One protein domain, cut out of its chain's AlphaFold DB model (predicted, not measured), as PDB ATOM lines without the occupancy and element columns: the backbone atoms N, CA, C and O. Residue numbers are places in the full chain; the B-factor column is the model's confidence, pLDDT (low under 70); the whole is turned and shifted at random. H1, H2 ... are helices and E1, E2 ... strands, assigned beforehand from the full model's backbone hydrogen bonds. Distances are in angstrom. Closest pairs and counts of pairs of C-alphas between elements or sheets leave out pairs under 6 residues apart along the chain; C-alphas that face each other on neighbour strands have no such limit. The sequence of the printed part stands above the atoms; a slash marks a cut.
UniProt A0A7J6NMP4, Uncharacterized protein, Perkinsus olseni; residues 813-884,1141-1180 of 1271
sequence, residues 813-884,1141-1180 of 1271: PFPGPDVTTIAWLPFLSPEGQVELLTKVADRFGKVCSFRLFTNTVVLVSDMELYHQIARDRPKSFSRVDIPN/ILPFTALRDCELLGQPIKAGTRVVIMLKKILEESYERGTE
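AT A GLANCE: This is residues 813 to 884 and 1141 to 1180 of the 1271 residues of an uncharacterized protein of Perkinsus olseni (UniProt A0A7J6NMP4). A strongly twisted sheet of five short strands makes the core, with the long helix H2 over one face at its E1 end and helix H3 on the other, giving three layers, helices on both faces of a sheet. The short helix H4, just beyond the end of E7, lies close to both H2 and H3, while the small hairpin E5 and E6 makes a second sheet close to H3. The printed part has 112 residues, in the order H1 H2 E1 E2 H3 E3 E4 E5 E6 E7 H4, four named helices and seven named strands. The main sheet runs E1 E2 E7 E4 E3 and is mixed; the class is mixed, helices and strands. The whole is compact, with a radius of gyration of the C-alphas of 13.8 A and spans of 38 by 33 by 32 A.

HOW THE PARTS SIT: H1, residues 819 to 822, only grazes the main sheet; its Val 819 and Arg 851 of E1, residues 847 to 852, are the closest C-alphas, 6.3 A apart. H2, residues 830 to 844, is near H1, with 6 pairs of C-alphas within 10 A. H2 is on the sheet at a height over the sheet of 10.4 A, over E1 and slantwise to it at 54 degrees on the local plane. E1 and E2, residues 855 to 860, form an antiparallel hairpin, with N 850 and O 857 at 2.9 A. H3, residues 863 to 872, is on the sheet at a height of 9.2 A. E2, H3 and E3, residues 877 to 879, form a split strand-helix-strand unit, two strands running the same way with other strands between them, with a right-handed crossover. E4, residues 1142 to 1146, is antiparallel to E3, with N 1145 and O 878 at 2.9 A. E5, residues 1150 to 1152, and E6, residues 1155 to 1157, form a hairpin, with N 1157 and O 1150 at 2.8 A; Leu 865 of H3 and Leu 1152 of E5 are their closest C-alphas, 7.5 A apart. E7, residues 1162 to 1165, is parallel to E2, with N 1164 and O 858 at 2.8 A, and antiparallel to E4, with N 1144 and O 1163 at 2.8 A. H4, residues 1167 to 1173, only grazes the sheet; it is close to but not clearly touching H3, where C-alphas of Met 863 and Ile 1170 are closest at 6.0 A, and H2, where those of Thr 838 and Lys 1169 are closest at 7.2 A. In H2, H3 and H4 every O i to N i+4 pair is within hydrogen-bond range; H1 is too short for one.

IN THESE COORDINATES: H1 begins at C-alpha 819 (8.821, -15.783, -48.782). H2 is 20.9 A long, E1 16.1 A, E2 15.8 A, H3 14.2 A and E4 13.3 A. H4 ends at C-alpha 1173 (-16.952, -18.225, -55.242).

THE WHOLE: The C-alphas of Asn 884 and Arg 1177 are farthest apart, at 42.0 A. Residues 885 to 1140 are cut out, and C-alphas 884 and 1141 are 21.8 A apart across the cut. No link printed whole is long. Mean pLDDT of the printed part is 80.6; residues 819 to 832, 852 to 855 and 880 to 884 are under 70.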
ATOM      1  N   PRO A 813       5.168 -25.976 -56.326       81.56
ATOM      2  CA  PRO A 813       4.525 -26.643 -57.473       81.56
ATOM      3  C   PRO A 813       3.514 -25.780 -58.249       81.56
ATOM      4  O   PRO A 813       3.242 -26.058 -59.412       81.56
ATOM      5  N   PHE A 814       2.983 -24.729 -57.628       87.25
ATOM      6  CA  PHE A 814       2.071 -23.753 -58.229       87.25
ATOM      7  C   PHE A 814       2.608 -22.326 -58.032       87.25
ATOM      8  O   PHE A 814       3.358 -22.101 -57.074       87.25
ATOM      9  N   PRO A 815       2.200 -21.342 -58.861       87.44
ATOM     10  CA  PRO A 815       2.459 -19.922 -58.612       87.44
ATOM     11  C   PRO A 815       2.065 -19.499 -57.190       87.44
ATOM     12  O   PRO A 815       1.205 -20.119 -56.569       87.44
ATOM     13  N   GLY A 816       2.674 -18.444 -56.655       85.88
ATOM     14  CA  GLY A 816       2.376 -17.994 -55.299       85.88
ATOM     15  C   GLY A 816       3.266 -16.853 -54.810       85.88
ATOM     16  O   GLY A 816       4.177 -16.426 -55.526       85.88
ATOM     17  N   PRO A 817       3.001 -16.349 -53.592       80.50
ATOM     18  CA  PRO A 817       3.723 -15.232 -53.000       80.50
ATOM     19  C   PRO A 817       5.169 -15.598 -52.658       80.50
ATOM     20  O   PRO A 817       5.491 -16.738 -52.314       80.50
ATOM     21  N   ASP A 818       6.035 -14.587 -52.686       70.62
ATOM     22  CA  ASP A 818       7.397 -14.706 -52.179       70.62
ATOM     23  C   ASP A 818       7.443 -14.952 -50.657       70.62
ATOM     24  O   ASP A 818       6.500 -14.696 -49.901       70.62
ATOM     25  N   VAL A 819       8.593 -15.454 -50.197       65.75
ATOM     26  CA  VAL A 819       8.821 -15.783 -48.782       65.75
ATOM     27  C   VAL A 819       8.709 -14.538 -47.891       65.75
ATOM     28  O   VAL A 819       8.252 -14.644 -46.759       65.75
ATOM     29  N   THR A 820       9.062 -13.352 -48.394       60.69
ATOM     30  CA  THR A 820       8.945 -12.069 -47.677       60.69
ATOM     31  C   THR A 820       7.499 -11.658 -47.398       60.69
ATOM     32  O   THR A 820       7.216 -11.138 -46.321       60.69
ATOM     33  N   THR A 821       6.579 -11.938 -48.320       64.00
ATOM     34  CA  THR A 821       5.142 -11.690 -48.167       64.00
ATOM     35  C   THR A 821       4.548 -12.610 -47.100       64.00
ATOM     36  O   THR A 821       3.822 -12.151 -46.220       64.00
ATOM     37  N   ILE A 822       4.889 -13.905 -47.129       68.88
ATOM     38  CA  ILE A 822       4.297 -14.897 -46.217       68.88
ATOM     39  C   ILE A 822       5.023 -15.029 -44.866       68.88
ATOM     40  O   ILE A 822       4.461 -15.588 -43.925       68.88
ATOM     41  N   ALA A 823       6.232 -14.475 -44.715       63.06
ATOM     42  CA  ALA A 823       6.988 -14.482 -43.454       63.06
ATOM     43  C   ALA A 823       6.230 -13.845 -42.274       63.06
ATOM     44  O   ALA A 823       6.508 -14.172 -41.120       63.06
ATOM     45  N   TRP A 824       5.263 -12.967 -42.555       59.62
ATOM     46  CA  TRP A 824       4.416 -12.323 -41.549       59.62
ATOM     47  C   TRP A 824       3.254 -13.192 -41.056       59.62
ATOM     48  O   TRP A 824       2.770 -12.949 -39.954       59.62
ATOM     49  N   LEU A 825       2.835 -14.216 -41.814       62.84
ATOM     50  CA  LEU A 825       1.655 -15.045 -41.523       62.84
ATOM     51  C   LEU A 825       1.609 -15.563 -40.062       62.84
ATOM     52  O   LEU A 825       0.568 -15.408 -39.423       62.84
ATOM     53  N   PRO A 826       2.705 -16.075 -39.458       58.00
ATOM     54  CA  PRO A 826       2.691 -16.497 -38.054       58.00
ATOM     55  C   PRO A 826       2.393 -15.410 -37.011       58.00
ATOM     56  O   PRO A 826       1.971 -15.722 -35.900       58.00
ATOM     57  N   PHE A 827       2.658 -14.145 -37.335       57.22
ATOM     58  CA  PHE A 827       2.602 -13.033 -36.384       57.22
ATOM     59  C   PHE A 827       1.242 -12.317 -36.375       57.22
ATOM     60  O   PHE A 827       0.973 -11.534 -35.464       57.22
ATOM     61  N   LEU A 828       0.382 -12.610 -37.354       57.16
ATOM     62  CA  LEU A 828      -0.985 -12.097 -37.459       57.16
ATOM     63  C   LEU A 828      -1.946 -12.816 -36.487       57.16
ATOM     64  O   LEU A 828      -1.626 -13.871 -35.932       57.16
ATOM     65  N   SER A 829      -3.133 -12.240 -36.268       61.72
ATOM     66  CA  SER A 829      -4.251 -12.940 -35.612       61.72
ATOM     67  C   SER A 829      -4.873 -13.979 -36.563       61.72
ATOM     68  O   SER A 829      -4.566 -13.946 -37.757       61.72
ATOM     69  N   PRO A 830      -5.757 -14.885 -36.097       62.16
ATOM     70  CA  PRO A 830      -6.474 -15.808 -36.982       62.16
ATOM     71  C   PRO A 830      -7.217 -15.092 -38.122       62.16
ATOM     72  O   PRO A 830      -7.157 -15.542 -39.262       62.16
ATOM     73  N   GLU A 831      -7.826 -13.934 -37.848       65.50
ATOM     74  CA  GLU A 831      -8.460 -13.065 -38.849       65.50
ATOM     75  C   GLU A 831      -7.446 -12.612 -39.902       65.50
ATOM     76  O   GLU A 831      -7.651 -12.842 -41.089       65.50
ATOM     77  N   GLY A 832      -6.319 -12.030 -39.473       69.00
ATOM     78  CA  GLY A 832      -5.276 -11.554 -40.386       69.00
ATOM     79  C   GLY A 832      -4.588 -12.684 -41.162       69.00
ATOM     80  O   GLY A 832      -4.148 -12.476 -42.289       69.00
ATOM     81  N   GLN A 833      -4.528 -13.896 -40.601       72.31
ATOM     82  CA  GLN A 833      -4.070 -15.092 -41.313       72.31
ATOM     83  C   GLN A 833      -5.045 -15.487 -42.423       72.31
ATOM     84  O   GLN A 833      -4.613 -15.714 -43.552       72.31
ATOM     85  N   VAL A 834      -6.347 -15.528 -42.129       74.62
ATOM     86  CA  VAL A 834      -7.395 -15.809 -43.121       74.62
ATOM     87  C   VAL A 834      -7.401 -14.730 -44.203       74.62
ATOM     88  O   VAL A 834      -7.366 -15.061 -45.382       74.62
ATOM     89  N   GLU A 835      -7.352 -13.452 -43.825       78.50
ATOM     90  CA  GLU A 835      -7.324 -12.308 -44.741       78.50
ATOM     91  C   GLU A 835      -6.093 -12.326 -45.664       78.50
ATOM     92  O   GLU A 835      -6.226 -12.135 -46.875       78.50
ATOM     93  N   LEU A 836      -4.896 -12.594 -45.126       80.81
ATOM     94  CA  LEU A 836      -3.671 -12.709 -45.924       80.81
ATOM     95  C   LEU A 836      -3.740 -13.898 -46.891       80.81
ATOM     96  O   LEU A 836      -3.345 -13.758 -48.047       80.81
ATOM     97  N   LEU A 837      -4.252 -15.050 -46.449       83.75
ATOM     98  CA  LEU A 837      -4.410 -16.226 -47.312       83.75
ATOM     99  C   LEU A 837      -5.476 -16.007 -48.395       83.75
ATOM    100  O   LEU A 837      -5.251 -16.401 -49.536       83.75
ATOM    101  N   THR A 838      -6.580 -15.319 -48.090       84.00
ATOM    102  CA  THR A 838      -7.582 -14.914 -49.090       84.00
ATOM    103  C   THR A 838      -6.951 -14.001 -50.140       84.00
ATOM    104  O   THR A 838      -6.951 -14.368 -51.310       84.00
ATOM    105  N   LYS A 839      -6.268 -12.917 -49.740       86.00
ATOM    106  CA  LYS A 839      -5.560 -12.007 -50.669       86.00
ATOM    107  C   LYS A 839      -4.471 -12.699 -51.497       86.00
ATOM    108  O   LYS A 839      -4.165 -12.274 -52.610       86.00
ATOM    109  N   VAL A 840      -3.865 -13.759 -50.962       86.31
ATOM    110  CA  VAL A 840      -2.920 -14.616 -51.688       86.31
ATOM    111  C   VAL A 840      -3.638 -15.466 -52.742       86.31
ATOM    112  O   VAL A 840      -3.177 -15.505 -53.881       86.31
ATOM    113  N   ALA A 841      -4.778 -16.077 -52.418       87.75
ATOM    114  CA  ALA A 841      -5.600 -16.796 -53.393       87.75
ATOM    115  C   ALA A 841      -6.174 -15.858 -54.476       87.75
ATOM    116  O   ALA A 841      -6.099 -16.181 -55.659       87.75
ATOM    117  N   ASP A 842      -6.657 -14.670 -54.101       88.19
ATOM    118  CA  ASP A 842      -7.157 -13.644 -55.032       88.19
ATOM    119  C   ASP A 842      -6.093 -13.248 -56.069       88.19
ATOM    120  O   ASP A 842      -6.388 -13.077 -57.250       88.19
ATOM    121  N   ARG A 843      -4.834 -13.108 -55.629       89.50
ATOM    122  CA  ARG A 843      -3.723 -12.634 -56.465       89.50
ATOM    123  C   ARG A 843      -3.054 -13.724 -57.304       89.50
ATOM    124  O   ARG A 843      -2.535 -13.417 -58.374       89.50
ATOM    125  N   PHE A 844      -2.995 -14.960 -56.807       88.50
ATOM    126  CA  PHE A 844      -2.253 -16.058 -57.446       88.50
ATOM    127  C   PHE A 844      -3.148 -17.172 -58.011       88.50
ATOM    128  O   PHE A 844      -2.630 -18.127 -58.590       88.50
ATOM    129  N   GLY A 845      -4.471 -17.026 -57.905       89.56
ATOM    130  CA  GLY A 845      -5.466 -17.944 -58.450       89.56
ATOM    131  C   GLY A 845      -5.911 -19.028 -57.466       89.56
ATOM    132  O   GLY A 845      -5.323 -19.228 -56.400       89.56
ATOM    133  N   LYS A 846      -6.964 -19.760 -57.858       89.62
ATOM    134  CA  LYS A 846      -7.663 -20.749 -57.017       89.62
ATOM    135  C   LYS A 846      -6.758 -21.806 -56.385       89.62
ATOM    136  O   LYS A 846      -7.094 -22.300 -55.311       89.62
ATOM    137  N   VAL A 847      -5.639 -22.154 -57.019       93.00
ATOM    138  CA  VAL A 847      -4.615 -23.043 -56.458       93.00
ATOM    139  C   VAL A 847      -3.263 -22.359 -56.579       93.00
ATOM    140  O   VAL A 847      -2.761 -22.143 -57.680       93.00
ATOM    141  N   CYS A 848      -2.668 -22.031 -55.437       92.44
ATOM    142  CA  CYS A 848      -1.366 -21.378 -55.358       92.44
ATOM    143  C   CYS A 848      -0.489 -22.062 -54.301       92.44
ATOM    144  O   CYS A 848      -0.971 -22.853 -53.488       92.44
ATOM    145  N   SER A 849       0.823 -21.817 -54.300       90.38
ATOM    146  CA  SER A 849       1.704 -22.434 -53.304       90.38
ATOM    147  C   SER A 849       2.914 -21.593 -52.933       90.38
ATOM    148  O   SER A 849       3.484 -20.883 -53.755       90.38
ATOM    149  N   PHE A 850       3.317 -21.697 -51.670       85.06
ATOM    150  CA  PHE A 850       4.401 -20.918 -51.084       85.06
ATOM    151  C   PHE A 850       5.250 -21.764 -50.130       85.06
ATOM    152  O   PHE A 850       4.882 -22.871 -49.724       85.06
ATOM    153  N   ARG A 851       6.427 -21.241 -49.775       74.56
ATOM    154  CA  ARG A 851       7.380 -21.901 -48.875       74.56
ATOM    155  C   ARG A 851       7.329 -21.242 -47.502       74.56
ATOM    156  O   ARG A 851       7.881 -20.165 -47.299       74.56
ATOM    157  N   LEU A 852       6.675 -21.909 -46.552       67.31
ATOM    158  CA  LEU A 852       6.723 -21.537 -45.141       67.31
ATOM    159  C   LEU A 852       7.958 -22.214 -44.527       67.31
ATOM    160  O   LEU A 852       7.910 -23.342 -44.028       67.31
ATOM    161  N   PHE A 853       9.094 -21.523 -44.647       66.62
ATOM    162  CA  PHE A 853      10.429 -22.000 -44.273       66.62
ATOM    163  C   PHE A 853      10.812 -23.288 -45.025       66.62
ATOM    164  O   PHE A 853      11.037 -23.238 -46.231       66.62
ATOM    165  N   THR A 854      10.899 -24.440 -44.354       63.66
ATOM    166  CA  THR A 854      11.208 -25.730 -45.006       63.66
ATOM    167  C   THR A 854       9.977 -26.444 -45.573       63.66
ATOM    168  O   THR A 854      10.123 -27.450 -46.267       63.66
ATOM    169  N   ASN A 855       8.771 -25.963 -45.267       68.50
ATOM    170  CA  ASN A 855       7.517 -26.615 -45.631       68.50
ATOM    171  C   ASN A 855       6.934 -25.991 -46.904       68.50
ATOM    172  O   ASN A 855       6.799 -24.771 -46.999       68.50
ATOM    173  N   THR A 856       6.533 -26.821 -47.870       81.50
ATOM    174  CA  THR A 856       5.627 -26.367 -48.936       81.50
ATOM    175  C   THR A 856       4.222 -26.319 -48.362       81.50
ATOM    176  O   THR A 856       3.771 -27.291 -47.747       81.50
ATOM    177  N   VAL A 857       3.542 -25.202 -48.588       85.44
ATOM    178  CA  VAL A 857       2.110 -25.052 -48.359       85.44
ATOM    179  C   VAL A 857       1.454 -24.844 -49.719       85.44
ATOM    180  O   VAL A 857       1.813 -23.915 -50.441       85.44
ATOM    181  N   VAL A 858       0.518 -25.719 -50.070       90.56
ATOM    182  CA  VAL A 858      -0.399 -25.531 -51.200       90.56
ATOM    183  C   VAL A 858      -1.704 -24.985 -50.636       90.56
ATOM    184  O   VAL A 858      -2.288 -25.595 -49.743       90.56
ATOM    185  N   LEU A 859      -2.145 -23.838 -51.134       91.69
ATOM    186  CA  LEU A 859      -3.419 -23.224 -50.790       91.69
ATOM    187  C   LEU A 859      -4.434 -23.579 -51.881       91.69
ATOM    188  O   LEU A 859      -4.154 -23.400 -53.067       91.69
ATOM    189  N   VAL A 860      -5.593 -24.098 -51.480       92.56
ATOM    190  CA  VAL A 860      -6.655 -24.557 -52.381       92.56
ATOM    191  C   VAL A 860      -7.947 -23.823 -52.053       92.56
ATOM    192  O   VAL A 860      -8.499 -23.955 -50.964       92.56
ATOM    193  N   SER A 861      -8.442 -23.085 -53.031       93.19
ATOM    194  CA  SER A 861      -9.745 -22.412 -53.071       93.19
ATOM    195  C   SER A 861     -10.568 -22.918 -54.262       93.19
ATOM    196  O   SER A 861     -11.352 -22.185 -54.850       93.19
ATOM    197  N   ASP A 862     -10.382 -24.190 -54.621       92.12
ATOM    198  CA  ASP A 862     -11.141 -24.864 -55.670       92.12
ATOM    199  C   ASP A 862     -12.013 -26.004 -55.114       92.12
ATOM    200  O   ASP A 862     -11.578 -26.767 -54.244       92.12
ATOM    201  N   MET A 863     -13.245 -26.100 -55.620       91.44
ATOM    202  CA  MET A 863     -14.275 -27.038 -55.163       91.44
ATOM    203  C   MET A 863     -14.002 -28.478 -55.624       91.44
ATOM    204  O   MET A 863     -14.087 -29.409 -54.822       91.44
ATOM    205  N   GLU A 864     -13.618 -28.680 -56.887       90.81
ATOM    206  CA  GLU A 864     -13.344 -30.015 -57.432       90.81
ATOM    207  C   GLU A 864     -12.081 -30.610 -56.808       90.81
ATOM    208  O   GLU A 864     -12.066 -31.776 -56.396       90.81
ATOM    209  N   LEU A 865     -11.040 -29.786 -56.650       91.06
ATOM    210  CA  LEU A 865      -9.810 -30.206 -55.990       91.06
ATOM    211  C   LEU A 865     -10.041 -30.497 -54.499       91.06
ATOM    212  O   LEU A 865      -9.454 -31.442 -53.963       91.06
ATOM    213  N   TYR A 866     -10.940 -29.763 -53.831       92.12
ATOM    214  CA  TYR A 866     -11.365 -30.113 -52.476       92.12
ATOM    215  C   TYR A 866     -12.088 -31.468 -52.433       92.12
ATOM    216  O   TYR A 866     -11.705 -32.318 -51.627       92.12
ATOM    217  N   HIS A 867     -13.045 -31.725 -53.333       90.75
ATOM    218  CA  HIS A 867     -13.698 -33.033 -53.454       90.75
ATOM    219  C   HIS A 867     -12.703 -34.167 -53.748       90.75
ATOM    220  O   HIS A 867     -12.872 -35.285 -53.254       90.75
ATOM    221  N   GLN A 868     -11.654 -33.934 -54.545       89.00
ATOM    222  CA  GLN A 868     -10.581 -34.914 -54.740       89.00
ATOM    223  C   GLN A 868      -9.859 -35.198 -53.412       89.00
ATOM    224  O   GLN A 868      -9.842 -36.342 -52.959       89.00
ATOM    225  N   ILE A 869      -9.325 -34.167 -52.748       90.12
ATOM    226  CA  ILE A 869      -8.556 -34.289 -51.494       90.12
ATOM    227  C   ILE A 869      -9.396 -34.918 -50.364       90.12
ATOM    228  O   ILE A 869      -8.885 -35.721 -49.577       90.12
ATOM    229  N   ALA A 870     -10.691 -34.599 -50.293       88.06
ATOM    230  CA  ALA A 870     -11.622 -35.141 -49.307       88.06
ATOM    231  C   ALA A 870     -11.937 -36.632 -49.530       88.06
ATOM    232  O   ALA A 870     -12.002 -37.385 -48.555       88.06
ATOM    233  N   ARG A 871     -12.076 -37.074 -50.790       86.19
ATOM    234  CA  ARG A 871     -12.241 -38.497 -51.155       86.19
ATOM    235  C   ARG A 871     -10.955 -39.303 -50.952       86.19
ATOM    236  O   ARG A 871     -11.015 -40.448 -50.505       86.19
ATOM    237  N   ASP A 872      -9.797 -38.698 -51.209       84.38
ATOM    238  CA  ASP A 872      -8.485 -39.336 -51.057       84.38
ATOM    239  C   ASP A 872      -8.032 -39.498 -49.592       84.38
ATOM    240  O   ASP A 872      -7.106 -40.264 -49.300       84.38
ATOM    241  N   ARG A 873      -8.681 -38.822 -48.634       81.31
ATOM    242  CA  ARG A 873      -8.468 -39.033 -47.193       81.31
ATOM    243  C   ARG A 873      -9.198 -40.307 -46.721       81.31
ATOM    244  O   ARG A 873     -10.407 -40.407 -46.912       81.31
ATOM    245  N   PRO A 874      -8.534 -41.263 -46.031       72.69
ATOM    246  CA  PRO A 874      -7.216 -41.167 -45.388       72.69
ATOM    247  C   PRO A 874      -6.062 -41.878 -46.123       72.69
ATOM    248  O   PRO A 874      -5.066 -42.215 -45.491       72.69
ATOM    249  N   LYS A 875      -6.175 -42.160 -47.430       77.50
ATOM    250  CA  LYS A 875      -5.126 -42.864 -48.198       77.50
ATOM    251  C   LYS A 875      -3.954 -41.950 -48.572       77.50
ATOM    252  O   LYS A 875      -2.802 -42.337 -48.407       77.50
ATOM    253  N   SER A 876      -4.248 -40.762 -49.104       82.31
ATOM    254  CA  SER A 876      -3.236 -39.804 -49.582       82.31
ATOM    255  C   SER A 876      -3.022 -38.630 -48.622       82.31
ATOM    256  O   SER A 876      -1.938 -38.054 -48.620       82.31
ATOM    257  N   PHE A 877      -4.015 -38.291 -47.789       84.69
ATOM    258  CA  PHE A 877      -3.988 -37.110 -46.917       84.69
ATOM    259  C   PHE A 877      -4.492 -37.405 -45.497       84.69
ATOM    260  O   PHE A 877      -5.464 -38.139 -45.327       84.69
ATOM    261  N   SER A 878      -3.897 -36.762 -44.488       80.06
ATOM    262  CA  SER A 878      -4.410 -36.673 -43.107       80.06
ATOM    263  C   SER A 878      -4.719 -35.221 -42.726       80.06
ATOM    264  O   SER A 878      -4.348 -34.296 -43.452       80.06
ATOM    265  N   ARG A 879      -5.340 -34.992 -41.558       71.25
ATOM    266  CA  ARG A 879      -5.215 -33.687 -40.870       71.25
ATOM    267  C   ARG A 879      -3.833 -33.559 -40.207       71.25
ATOM    268  O   ARG A 879      -3.034 -34.495 -40.234       71.25
ATOM    269  N   VAL A 880      -3.534 -32.385 -39.654       58.66
ATOM    270  CA  VAL A 880      -2.352 -32.180 -38.799       58.66
ATOM    271  C   VAL A 880      -2.482 -33.042 -37.536       58.66
ATOM    272  O   VAL A 880      -3.523 -33.014 -36.883       58.66
ATOM    273  N   ASP A 881      -1.432 -33.797 -37.216       48.88
ATOM    274  CA  ASP A 881      -1.294 -34.554 -35.967       48.88
ATOM    275  C   ASP A 881      -1.120 -33.571 -34.795       48.88
ATOM    276  O   ASP A 881      -0.136 -32.830 -34.757       48.88
ATOM    277  N   ILE A 882      -2.098 -33.515 -33.885       47.47
ATOM    278  CA  ILE A 882      -2.043 -32.669 -32.685       47.47
ATOM    279  C   ILE A 882      -1.595 -33.549 -31.511       47.47
ATOM    280  O   ILE A 882      -2.298 -34.508 -31.188       47.47
ATOM    281  N   PRO A 883      -0.480 -33.231 -30.823       39.53
ATOM    282  CA  PRO A 883       0.012 -34.037 -29.708       39.53
ATOM    283  C   PRO A 883      -1.065 -34.294 -28.640       39.53
ATOM    284  O   PRO A 883      -1.685 -33.350 -28.153       39.53
ATOM    285  N   ASN A 884      -1.248 -35.567 -28.257       42.62
ATOM    286  CA  ASN A 884      -2.325 -36.086 -27.389       42.62
ATOM    287  C   ASN A 884      -2.342 -35.513 -25.946       42.62
ATOM    288  O   ASN A 884      -2.149 -36.232 -24.964       42.62
ATOM    289  N   ILE A1141     -11.277 -22.732 -42.746       79.38
ATOM    290  CA  ILE A1141      -9.977 -23.204 -43.240       79.38
ATOM    291  C   ILE A1141      -9.729 -24.627 -42.733       79.38
ATOM    292  O   ILE A1141      -9.834 -24.890 -41.534       79.38
ATOM    293  N   LEU A1142      -9.354 -25.544 -43.630       80.50
ATOM    294  CA  LEU A1142      -9.068 -26.942 -43.296       80.50
ATOM    295  C   LEU A1142      -7.612 -27.318 -43.648       80.50
ATOM    296  O   LEU A1142      -7.290 -27.429 -44.832       80.50
ATOM    297  N   PRO A1143      -6.728 -27.552 -42.657       81.19
ATOM    298  CA  PRO A1143      -5.344 -27.952 -42.903       81.19
ATOM    299  C   PRO A1143      -5.184 -29.478 -43.023       81.19
ATOM    300  O   PRO A1143      -5.564 -30.245 -42.132       81.19
ATOM    301  N   PHE A1144      -4.549 -29.909 -44.109       83.38
ATOM    302  CA  PHE A1144      -4.213 -31.292 -44.439       83.38
ATOM    303  C   PHE A1144      -2.701 -31.474 -44.643       83.38
ATOM    304  O   PHE A1144      -1.942 -30.513 -44.778       83.38
ATOM    305  N   THR A1145      -2.253 -32.728 -44.673       84.69
ATOM    306  CA  THR A1145      -0.866 -33.116 -44.982       84.69
ATOM    307  C   THR A1145      -0.862 -34.287 -45.954       84.69
ATOM    308  O   THR A1145      -1.570 -35.264 -45.714       84.69
ATOM    309  N   ALA A1146      -0.068 -34.212 -47.024       87.25
ATOM    310  CA  ALA A1146       0.168 -35.340 -47.923       87.25
ATOM    311  C   ALA A1146       0.958 -36.439 -47.189       87.25
ATOM    312  O   ALA A1146       2.060 -36.193 -46.699       87.25
ATOM    313  N   LEU A1147       0.401 -37.646 -47.095       84.69
ATOM    314  CA  LEU A1147       1.013 -38.798 -46.413       84.69
ATOM    315  C   LEU A1147       2.028 -39.544 -47.289       84.69
ATOM    316  O   LEU A1147       2.910 -40.232 -46.782       84.69
ATOM    317  N   ARG A1148       1.883 -39.405 -48.605       86.06
ATOM    318  CA  ARG A1148       2.691 -40.026 -49.655       86.06
ATOM    319  C   ARG A1148       2.864 -39.030 -50.797       86.06
ATOM    320  O   ARG A1148       2.162 -38.021 -50.834       86.06
ATOM    321  N   ASP A1149       3.774 -39.327 -51.714       88.94
ATOM    322  CA  ASP A1149       3.831 -38.608 -52.984       88.94
ATOM    323  C   ASP A1149       2.529 -38.855 -53.769       88.94
ATOM    324  O   ASP A1149       2.020 -39.979 -53.814       88.94
ATOM    325  N   CYS A1150       1.970 -37.790 -54.333       88.56
ATOM    326  CA  CYS A1150       0.711 -37.770 -55.078       88.56
ATOM    327  C   CYS A1150       0.717 -36.612 -56.089       88.56
ATOM    328  O   CYS A1150       1.705 -35.888 -56.199       88.56
ATOM    329  N   GLU A1151      -0.371 -36.419 -56.833       87.94
ATOM    330  CA  GLU A1151      -0.491 -35.345 -57.825       87.94
ATOM    331  C   GLU A1151      -1.776 -34.543 -57.609       87.94
ATOM    332  O   GLU A1151      -2.820 -35.096 -57.258       87.94
ATOM    333  N   LEU A1152      -1.694 -33.228 -57.824       85.75
ATOM    334  CA  LEU A1152      -2.833 -32.307 -57.852       85.75
ATOM    335  C   LEU A1152      -2.703 -31.464 -59.125       85.75
ATOM    336  O   LEU A1152      -1.653 -30.866 -59.342       85.75
ATOM    337  N   LEU A1153      -3.736 -31.434 -59.974       86.81
ATOM    338  CA  LEU A1153      -3.726 -30.724 -61.270       86.81
ATOM    339  C   LEU A1153      -2.477 -31.025 -62.138       86.81
ATOM    340  O   LEU A1153      -1.877 -30.127 -62.723       86.81
ATOM    341  N   GLY A1154      -2.038 -32.290 -62.166       83.12
ATOM    342  CA  GLY A1154      -0.838 -32.733 -62.893       83.12
ATOM    343  C   GLY A1154       0.503 -32.266 -62.302       83.12
ATOM    344  O   GLY A1154       1.546 -32.518 -62.900       83.12
ATOM    345  N   GLN A1155       0.509 -31.595 -61.144       85.38
ATOM    346  CA  GLN A1155       1.733 -31.196 -60.444       85.38
ATOM    347  C   GLN A1155       2.096 -32.193 -59.328       85.38
ATOM    348  O   GLN A1155       1.228 -32.546 -58.520       85.38
ATOM    349  N   PRO A1156       3.372 -32.618 -59.222       87.12
ATOM    350  CA  PRO A1156       3.805 -33.602 -58.235       87.12
ATOM    351  C   PRO A1156       3.911 -32.999 -56.828       87.12
ATOM    352  O   PRO A1156       4.770 -32.163 -56.532       87.12
ATOM    353  N   ILE A1157       3.070 -33.490 -55.926       89.38
ATOM    354  CA  ILE A1157       3.015 -33.124 -54.512       89.38
ATOM    355  C   ILE A1157       3.792 -34.158 -53.699       89.38
ATOM    356  O   ILE A1157       3.550 -35.360 -53.790       89.38
ATOM    357  N   LYS A1158       4.749 -33.698 -52.886       87.69
ATOM    358  CA  LYS A1158       5.603 -34.585 -52.082       87.69
ATOM    359  C   LYS A1158       5.019 -34.878 -50.705       87.69
ATOM    360  O   LYS A1158       4.403 -33.999 -50.095       87.69
ATOM    361  N   ALA A1159       5.280 -36.077 -50.191       86.12
ATOM    362  CA  ALA A1159       4.951 -36.458 -48.820       86.12
ATOM    363  C   ALA A1159       5.453 -35.403 -47.810       86.12
ATOM    364  O   ALA A1159       6.565 -34.883 -47.924       86.12
ATOM    365  N   GLY A1160       4.619 -35.059 -46.829       80.38
ATOM    366  CA  GLY A1160       4.857 -33.978 -45.869       80.38
ATOM    367  C   GLY A1160       4.435 -32.578 -46.338       80.38
ATOM    368  O   GLY A1160       4.402 -31.665 -45.514       80.38
ATOM    369  N   THR A1161       4.062 -32.385 -47.611       85.06
ATOM    370  CA  THR A1161       3.481 -31.111 -48.085       85.06
ATOM    371  C   THR A1161       2.195 -30.807 -47.319       85.06
ATOM    372  O   THR A1161       1.323 -31.671 -47.192       85.06
ATOM    373  N   ARG A1162       2.059 -29.577 -46.811       86.00
ATOM    374  CA  ARG A1162       0.811 -29.107 -46.199       86.00
ATOM    375  C   ARG A1162      -0.127 -28.623 -47.303       86.00
ATOM    376  O   ARG A1162       0.308 -27.910 -48.204       86.00
ATOM    377  N   VAL A1163      -1.400 -28.987 -47.219       88.75
ATOM    378  CA  VAL A1163      -2.438 -28.542 -48.159       88.75
ATOM    379  C   VAL A1163      -3.547 -27.880 -47.353       88.75
ATOM    380  O   VAL A1163      -4.067 -28.482 -46.419       88.75
ATOM    381  N   VAL A1164      -3.868 -26.628 -47.653       88.69
ATOM    382  CA  VAL A1164      -4.776 -25.792 -46.860       88.69
ATOM    383  C   VAL A1164      -5.976 -25.435 -47.723       88.69
ATOM    384  O   VAL A1164      -5.833 -24.716 -48.707       88.69
ATOM    385  N   ILE A1165      -7.152 -25.947 -47.363       89.25
ATOM    386  CA  ILE A1165      -8.397 -25.650 -48.075       89.25
ATOM    387  C   ILE A1165      -9.014 -24.379 -47.488       89.25
ATOM    388  O   ILE A1165      -9.349 -24.353 -46.303       89.25
ATOM    389  N   MET A1166      -9.207 -23.358 -48.317       88.94
ATOM    390  CA  MET A1166      -9.920 -22.118 -48.002       88.94
ATOM    391  C   MET A1166     -11.424 -22.323 -48.227       88.94
ATOM    392  O   MET A1166     -12.013 -21.770 -49.155       88.94
ATOM    393  N   LEU A1167     -12.045 -23.168 -47.400       87.75
ATOM    394  CA  LEU A1167     -13.424 -23.627 -47.588       87.75
ATOM    395  C   LEU A1167     -14.446 -22.478 -47.597       87.75
ATOM    396  O   LEU A1167     -15.402 -22.534 -48.364       87.75
ATOM    397  N   LYS A1168     -14.210 -21.405 -46.829       86.25
ATOM    398  CA  LYS A1168     -15.017 -20.177 -46.932       86.25
ATOM    399  C   LYS A1168     -14.964 -19.566 -48.338       86.25
ATOM    400  O   LYS A1168     -16.009 -19.381 -48.947       86.25
ATOM    401  N   LYS A1169     -13.761 -19.342 -48.884       87.81
ATOM    402  CA  LYS A1169     -13.578 -18.768 -50.228       87.81
ATOM    403  C   LYS A1169     -14.217 -19.644 -51.313       87.81
ATOM    404  O   LYS A1169     -14.835 -19.117 -52.228       87.81
ATOM    405  N   ILE A1170     -14.150 -20.972 -51.171       91.44
ATOM    406  CA  ILE A1170     -14.856 -21.916 -52.057       91.44
ATOM    407  C   ILE A1170     -16.374 -21.670 -52.026       91.44
ATOM    408  O   ILE A1170     -17.001 -21.597 -53.080       91.44
ATOM    409  N   LEU A1171     -16.970 -21.515 -50.840       90.25
ATOM    410  CA  LEU A1171     -18.410 -21.277 -50.664       90.25
ATOM    411  C   LEU A1171     -18.860 -19.842 -51.004       90.25
ATOM    412  O   LEU A1171     -20.056 -19.611 -51.191       90.25
ATOM    413  N   GLU A1172     -17.928 -18.892 -51.104       88.69
ATOM    414  CA  GLU A1172     -18.158 -17.533 -51.614       88.69
ATOM    415  C   GLU A1172     -18.054 -17.470 -53.150       88.69
ATOM    416  O   GLU A1172     -18.859 -16.788 -53.775       88.69
ATOM    417  N   GLU A1173     -17.125 -18.205 -53.776       88.81
ATOM    418  CA  GLU A1173     -16.952 -18.225 -55.242       88.81
ATOM    419  C   GLU A1173     -17.886 -19.197 -55.979       88.81
ATOM    420  O   GLU A1173     -18.207 -18.964 -57.143       88.81
ATOM    421  N   SER A1174     -18.329 -20.287 -55.343       88.75
ATOM    422  CA  SER A1174     -19.151 -21.322 -56.006       88.75
ATOM    423  C   SER A1174     -20.644 -20.969 -56.104       88.75
ATOM    424  O   SER A1174     -21.431 -21.787 -56.572       88.75
ATOM    425  N   TYR A1175     -21.055 -19.785 -55.638       88.25
ATOM    426  CA  TYR A1175     -22.458 -19.372 -55.554       88.25
ATOM    427  C   TYR A1175     -22.646 -17.940 -56.072       88.25
ATOM    428  O   TYR A1175     -21.921 -17.023 -55.689       88.25
ATOM    429  N   GLU A1176     -23.663 -17.732 -56.914       87.06
ATOM    430  CA  GLU A1176     -24.024 -16.415 -57.460       87.06
ATOM    431  C   GLU A1176     -24.304 -15.406 -56.328       87.06
ATOM    432  O   GLU A1176     -25.043 -15.717 -55.389       87.06
ATOM    433  N   ARG A1177     -23.706 -14.205 -56.393       86.00
ATOM    434  CA  ARG A1177     -23.767 -13.187 -55.318       86.00
ATOM    435  C   ARG A1177     -23.382 -13.780 -53.947       86.00
ATOM    436  O   ARG A1177     -24.061 -13.589 -52.942       86.00
ATOM    437  N   GLY A1178     -22.301 -14.563 -53.916       85.44
ATOM    438  CA  GLY A1178     -21.914 -15.401 -52.777       85.44
ATOM    439  C   GLY A1178     -21.513 -14.670 -51.488       85.44
ATOM    440  O   GLY A1178     -21.435 -15.312 -50.445       85.44
ATOM    441  N   THR A1179     -21.311 -13.355 -51.493       87.94
ATOM    442  CA  THR A1179     -21.107 -12.564 -50.262       87.94
ATOM    443  C   THR A1179     -22.413 -12.131 -49.587       87.94
ATOM    444  O   THR A1179     -22.385 -11.689 -48.439       87.94
ATOM    445  N   GLU A1180     -23.556 -12.268 -50.263       92.00
ATOM    446  CA  GLU A1180     -24.873 -11.873 -49.756       92.00
ATOM    447  C   GLU A1180     -25.590 -13.026 -49.045       92.00
ATOM    448  O   GLU A1180     -25.454 -14.188 -49.435       92.00
TER     449      GLU A1180